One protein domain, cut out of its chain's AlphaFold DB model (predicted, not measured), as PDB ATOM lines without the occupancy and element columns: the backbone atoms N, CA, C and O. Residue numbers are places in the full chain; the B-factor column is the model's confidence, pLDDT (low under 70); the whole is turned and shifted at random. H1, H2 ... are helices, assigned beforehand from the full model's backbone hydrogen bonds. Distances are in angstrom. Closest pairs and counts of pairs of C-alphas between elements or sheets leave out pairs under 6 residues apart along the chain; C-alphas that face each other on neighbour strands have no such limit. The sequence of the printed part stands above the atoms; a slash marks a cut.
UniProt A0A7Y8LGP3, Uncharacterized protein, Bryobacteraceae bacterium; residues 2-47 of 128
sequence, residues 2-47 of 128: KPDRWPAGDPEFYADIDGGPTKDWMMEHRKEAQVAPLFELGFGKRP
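AT A GLANCE: This is residues 2 to 47 of the 128 residues of an uncharacterized protein of Bryobacteraceae bacterium (UniProt A0A7Y8LGP3). The model has little regular structure: a long winding stretch, residues 2 to 20, leads to two short helices, H1 and then H2, set steeply to each other. After H2 the printed part folds back, and the C-alphas of Lys 2 and Pro 47 are 10.8 A apart. The 46 printed residues are all helix by class, with no named strand, but the helices hold only 16 of them. The whole is compact, with a radius of gyration of the C-alphas of 10.5 A, and spans 30 by 22 by 13 A.

HOW THE PARTS SIT: H1, residues 21 to 28, and H2, residues 36 to 43, are close but not clearly touching. Their closest C-alphas, those of Met 26 and Phe 39, are 6.6 A apart. They run opposite ways at a steep tilt of 57 degrees. In H1 and H2 every O i to N i+4 pair is within hydrogen-bond range.

IN THESE COORDINATES: H1 begins at C-alpha 21 (-14.033, -12.465, 20.041) and is 10.6 A long from first to last C-alpha. H2 is 9.9 A long and ends at C-alpha 43 (-22.108, -11.200, 32.728).

THE WHOLE: The two C-alphas farthest apart, Lys 2 and Gln 34, are 30.5 A apart. The printed part has no cut, the link from H1 to H2 is short, and no printed residue is under 70 in pLDDT.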
ATOM      1  N   LYS A   2     -37.425  -4.327  38.893       87.88
ATOM      2  CA  LYS A   2     -37.309  -5.706  38.361       87.88
ATOM      3  C   LYS A   2     -35.880  -6.267  38.571       87.88
ATOM      4  O   LYS A   2     -35.153  -6.448  37.595       87.88
ATOM      5  N   PRO A   3     -35.424  -6.444  39.830       89.31
ATOM      6  CA  PRO A   3     -34.054  -6.893  40.137       89.31
ATOM      7  C   PRO A   3     -33.783  -8.353  39.739       89.31
ATOM      8  O   PRO A   3     -32.658  -8.836  39.783       89.31
ATOM      9  N   ASP A   4     -34.828  -9.078  39.361       91.00
ATOM     10  CA  ASP A   4     -34.786 -10.446  38.875       91.00
ATOM     11  C   ASP A   4     -34.262 -10.570  37.435       91.00
ATOM     12  O   ASP A   4     -33.847 -11.667  37.058       91.00
ATOM     13  N   ARG A   5     -34.227  -9.476  36.662       90.75
ATOM     14  CA  ARG A   5     -33.718  -9.457  35.282       90.75
ATOM     15  C   ARG A   5     -32.192  -9.528  35.231       90.75
ATOM     16  O   ARG A   5     -31.508  -9.017  36.117       90.75
ATOM     17  N   TRP A   6     -31.665 -10.122  34.166       94.06
ATOM     18  CA  TRP A   6     -30.230 -10.159  33.905       94.06
ATOM     19  C   TRP A   6     -29.782  -8.883  33.182       94.06
ATOM     20  O   TRP A   6     -30.312  -8.586  32.115       94.06
ATOM     21  N   PRO A   7     -28.816  -8.120  33.727       93.44
ATOM     22  CA  PRO A   7     -28.373  -6.864  33.117       93.44
ATOM     23  C   PRO A   7     -27.618  -7.067  31.798       93.44
ATOM     24  O   PRO A   7     -27.539  -6.141  31.002       93.44
ATOM     25  N   ALA A   8     -27.057  -8.258  31.587       95.31
ATOM     26  CA  ALA A   8     -26.373  -8.647  30.360       95.31
ATOM     27  C   ALA A   8     -27.299  -9.386  29.372       95.31
ATOM     28  O   ALA A   8     -26.824  -9.885  28.358       95.31
ATOM     29  N   GLY A   9     -28.603  -9.473  29.648       93.50
ATOM     30  CA  GLY A   9     -29.542 -10.348  28.949       93.50
ATOM     31  C   GLY A   9     -29.538 -11.769  29.516       93.50
ATOM     32  O   GLY A   9     -28.587 -12.191  30.177       93.50
ATOM     33  N   ASP A  10     -30.621 -12.510  29.279       92.25
ATOM     34  CA  ASP A  10     -30.810 -13.820  29.905       92.25
ATOM     35  C   ASP A  10     -29.734 -14.842  29.460       92.25
ATOM     36  O   ASP A  10     -29.375 -14.907  28.271       92.25
ATOM     37  N   PRO A  11     -29.212 -15.664  30.393       92.69
ATOM     38  CA  PRO A  11     -28.365 -16.799  30.060       92.69
ATOM     39  C   PRO A  11     -29.089 -17.811  29.153       92.69
ATOM     40  O   PRO A  11     -30.302 -17.970  29.218       92.69
ATOM     41  N   GLU A  12     -28.381 -18.566  28.319       90.31
ATOM     42  CA  GLU A  12     -26.919 -18.555  28.146       90.31
ATOM     43  C   GLU A  12     -26.432 -17.545  27.090       90.31
ATOM     44  O   GLU A  12     -25.248 -17.515  26.773       90.31
ATOM     45  N   PHE A  13     -27.312 -16.710  26.527       90.75
ATOM     46  CA  PHE A  13     -26.962 -15.859  25.383       90.75
ATOM     47  C   PHE A  13     -26.323 -14.524  25.765       90.75
ATOM     48  O   PHE A  13     -25.504 -13.998  25.001       90.75
ATOM     49  N   TYR A  14     -26.724 -13.951  26.904       94.81
ATOM     50  CA  TYR A  14     -26.277 -12.630  27.353       94.81
ATOM     51  C   TYR A  14     -26.368 -11.591  26.228       94.81
ATOM     52  O   TYR A  14     -25.379 -11.008  25.777       94.81
ATOM     53  N   ALA A  15     -27.571 -11.463  25.674       93.12
ATOM     54  CA  ALA A  15     -27.805 -10.832  24.384       93.12
ATOM     55  C   ALA A  15     -27.714  -9.293  24.381       93.12
ATOM     56  O   ALA A  15     -27.827  -8.717  23.293       93.12
ATOM     57  N   ASP A  16     -27.499  -8.675  25.551       93.81
ATOM     58  CA  ASP A  16     -27.257  -7.232  25.721       93.81
ATOM     59  C   ASP A  16     -25.758  -6.879  25.701       93.81
ATOM     60  O   ASP A  16     -25.392  -5.706  25.711       93.81
ATOM     61  N   ILE A  17     -24.877  -7.886  25.645       95.19
ATOM     62  CA  ILE A  17     -23.460  -7.714  25.310       95.19
ATOM     63  C   ILE A  17     -23.294  -8.031  23.826       95.19
ATOM     64  O   ILE A  17     -23.618  -9.143  23.388       95.19
ATOM     65  N   ASP A  18     -22.770  -7.073  23.062       94.31
ATOM     66  CA  ASP A  18     -22.518  -7.243  21.632       94.31
ATOM     67  C   ASP A  18     -21.590  -8.433  21.347       94.31
ATOM     68  O   ASP A  18     -20.710  -8.789  22.137       94.31
ATOM     69  N   GLY A  19     -21.815  -9.085  20.206       94.56
ATOM     70  CA  GLY A  19     -20.993 -10.210  19.767       94.56
ATOM     71  C   GLY A  19     -19.567  -9.774  19.438       94.56
ATOM     72  O   GLY A  19     -19.355  -8.724  18.832       94.56
ATOM     73  N   GLY A  20     -18.586 -10.597  19.803       96.50
ATOM     74  CA  GLY A  20     -17.185 -10.330  19.511       96.50
ATOM     75  C   GLY A  20     -16.249 -11.376  20.112       96.50
ATOM     76  O   GLY A  20     -16.647 -12.101  21.027       96.50
ATOM     77  N   PRO A  21     -14.983 -11.418  19.659       97.88
ATOM     78  CA  PRO A  21     -14.033 -12.465  20.041       97.88
ATOM     79  C   PRO A  21     -13.812 -12.546  21.557       97.88
ATOM     80  O   PRO A  21     -13.683 -13.637  22.102       97.88
ATOM     81  N   THR A  22     -13.829 -11.410  22.262       96.44
ATOM     82  CA  THR A  22     -13.712 -11.382  23.728       96.44
ATOM     83  C   THR A  22     -14.917 -12.021  24.412       96.44
ATOM     84  O   THR A  22     -14.741 -12.776  25.364       96.44
ATOM     85  N   LYS A  23     -16.137 -11.743  23.931       96.94
ATOM     86  CA  LYS A  23     -17.356 -12.343  24.484       96.94
ATOM     87  C   LYS A  23     -17.328 -13.854  24.289       96.94
ATOM     88  O   LYS A  23     -17.544 -14.582  25.252       96.94
ATOM     89  N   ASP A  24     -17.023 -14.303  23.075       97.38
ATOM     90  CA  ASP A  24     -16.981 -15.726  22.736       97.38
ATOM     91  C   ASP A  24     -15.949 -16.462  23.600       97.38
ATOM     92  O   ASP A  24     -16.276 -17.463  24.240       97.38
ATOM     93  N   TRP A  25     -14.742 -15.899  23.726       97.94
ATOM     94  CA  TRP A  25     -13.690 -16.461  24.569       97.94
ATOM     95  C   TRP A  25     -14.100 -16.517  26.047       97.94
ATOM     96  O   TRP A  25     -13.998 -17.569  26.676       97.94
ATOM     97  N   MET A  26     -14.628 -15.420  26.607       97.81
ATOM     98  CA  MET A  26     -15.072 -15.381  28.007       97.81
ATOM     99  C   MET A  26     -16.203 -16.373  28.282       97.81
ATOM    100  O   MET A  26     -16.224 -16.990  29.344       97.81
ATOM    101  N   MET A  27     -17.129 -16.544  27.339       96.88
ATOM    102  CA  MET A  27     -18.220 -17.511  27.437       96.88
ATOM    103  C   MET A  27     -17.706 -18.952  27.451       96.88
ATOM    104  O   MET A  27     -18.168 -19.751  28.270       96.88
ATOM    105  N   GLU A  28     -16.756 -19.289  26.578       97.88
ATOM    106  CA  GLU A  28     -16.139 -20.619  26.497       97.88
ATOM    107  C   GLU A  28     -15.343 -20.956  27.768       97.88
ATOM    108  O   GLU A  28     -15.488 -22.043  28.328       97.88
ATOM    109  N   HIS A  29     -14.598 -19.983  28.296       98.06
ATOM    110  CA  HIS A  29     -13.674 -20.167  29.417       98.06
ATOM    111  C   HIS A  29     -14.317 -19.817  30.776       98.06
ATOM    112  O   HIS A  29     -13.648 -19.824  31.807       98.06
ATOM    113  N   ARG A  30     -15.634 -19.544  30.830       96.75
ATOM    114  CA  ARG A  30     -16.343 -18.988  32.009       96.75
ATOM    115  C   ARG A  30     -16.204 -19.777  33.314       96.75
ATOM    116  O   ARG A  30     -16.474 -19.240  34.384       96.75
ATOM    117  N   LYS A  31     -15.834 -21.059  33.238       97.31
ATOM    118  CA  LYS A  31     -15.663 -21.949  34.400       97.31
ATOM    119  C   LYS A  31     -14.216 -22.043  34.887       97.31
ATOM    120  O   LYS A  31     -13.969 -22.657  35.921       97.31
ATOM    121  N   GLU A  32     -13.264 -21.471  34.160       98.50
ATOM    122  CA  GLU A  32     -11.861 -21.456  34.563       98.50
ATOM    123  C   GLU A  32     -11.666 -20.539  35.766       98.50
ATOM    124  O   GLU A  32     -12.210 -19.438  35.808       98.50
ATOM    125  N   ALA A  33     -10.858 -20.965  36.739       98.19
ATOM    126  CA  ALA A  33     -10.724 -20.271  38.023       98.19
ATOM    127  C   ALA A  33     -10.315 -18.793  37.887       98.19
ATOM    128  O   ALA A  33     -10.764 -17.951  38.659       98.19
ATOM    129  N   GLN A  34      -9.492 -18.476  36.887       97.31
ATOM    130  CA  GLN A  34      -9.032 -17.115  36.602       97.31
ATOM    131  C   GLN A  34     -10.045 -16.267  35.814       97.31
ATOM    132  O   GLN A  34      -9.981 -15.042  35.859       97.31
ATOM    133  N   VAL A  35     -10.984 -16.902  35.107       97.88
ATOM    134  CA  VAL A  35     -11.979 -16.230  34.257       97.88
ATOM    135  C   VAL A  35     -13.309 -16.075  34.983       97.88
ATOM    136  O   VAL A  35     -13.955 -15.048  34.824       97.88
ATOM    137  N   ALA A  36     -13.705 -17.037  35.818       97.81
ATOM    138  CA  ALA A  36     -14.992 -17.029  36.512       97.81
ATOM    139  C   ALA A  36     -15.275 -15.723  37.289       97.81
ATOM    140  O   ALA A  36     -16.381 -15.199  37.150       97.81
ATOM    141  N   PRO A  37     -14.315 -15.115  38.022       96.69
ATOM    142  CA  PRO A  37     -14.549 -13.821  38.667       96.69
ATOM    143  C   PRO A  37     -14.780 -12.680  37.665       96.69
ATOM    144  O   PRO A  37     -15.640 -11.832  37.879       96.69
ATOM    145  N   LEU A  38     -14.043 -12.669  36.551       96.12
ATOM    146  CA  LEU A  38     -14.196 -11.668  35.486       96.12
ATOM    147  C   LEU A  38     -15.524 -11.844  34.746       96.12
ATOM    148  O   LEU A  38     -16.184 -10.867  34.396       96.12
ATOM    149  N   PHE A  39     -15.924 -13.096  34.535       97.12
ATOM    150  CA  PHE A  39     -17.212 -13.447  33.970       97.12
ATOM    151  C   PHE A  39     -18.347 -12.950  34.864       97.12
ATOM    152  O   PHE A  39     -19.254 -12.296  34.366       97.12
ATOM    153  N   GLU A  40     -18.279 -13.173  36.178       96.19
ATOM    154  CA  GLU A  40     -19.305 -12.684  37.104       96.19
ATOM    155  C   GLU A  40     -19.385 -11.148  37.121       96.19
ATOM    156  O   GLU A  40     -20.478 -10.589  37.106       96.19
ATOM    157  N   LEU A  41     -18.249 -10.444  37.057       95.12
ATOM    158  CA  LEU A  41     -18.235  -8.977  36.969       95.12
ATOM    159  C   LEU A  41     -18.892  -8.445  35.679       95.12
ATOM    160  O   LEU A  41     -19.567  -7.413  35.713       95.12
ATOM    161  N   GLY A  42     -18.703  -9.132  34.547       94.00
ATOM    162  CA  GLY A  42     -19.213  -8.702  33.239       94.00
ATOM    163  C   GLY A  42     -20.628  -9.188  32.899       94.00
ATOM    164  O   GLY A  42     -21.446  -8.419  32.399       94.00
ATOM    165  N   PHE A  43     -20.918 -10.460  33.171       96.75
ATOM    166  CA  PHE A  43     -22.108 -11.200  32.728       96.75
ATOM    167  C   PHE A  43     -23.038 -11.586  33.886       96.75
ATOM    168  O   PHE A  43     -24.193 -11.955  33.662       96.75
ATOM    169  N   GLY A  44     -22.525 -11.538  35.117       94.81
ATOM    170  CA  GLY A  44     -23.210 -12.000  36.315       94.81
ATOM    171  C   GLY A  44     -24.474 -11.219  36.647       94.81
ATOM    172  O   GLY A  44     -24.727 -10.098  36.182       94.81
ATOM    173  N   LYS A  45     -25.300 -11.830  37.495       94.69
ATOM    174  CA  LYS A  45     -26.525 -11.196  37.976       94.69
ATOM    175  C   LYS A  45     -26.172 -10.207  39.076       94.69
ATOM    176  O   LYS A  45     -25.405 -10.507  39.984       94.69
ATOM    177  N   ARG A  46     -26.787  -9.028  39.044       92.81
ATOM    178  CA  ARG A  46     -26.535  -7.996  40.052       92.81
ATOM    179  C   ARG A  46     -27.547  -8.082  41.193       92.81
ATOM    180  O   ARG A  46     -28.722  -8.360  40.939       92.81
ATOM    181  N   PRO A  47     -27.127  -7.832  42.445       93.81
ATOM    182  CA  PRO A  47     -28.071  -7.649  43.537       93.81
ATOM    183  C   PRO A  47     -28.912  -6.386  43.302       93.81
ATOM    184  O   PRO A  47     -28.538  -5.505  42.530       93.81
TER     185      PRO A  47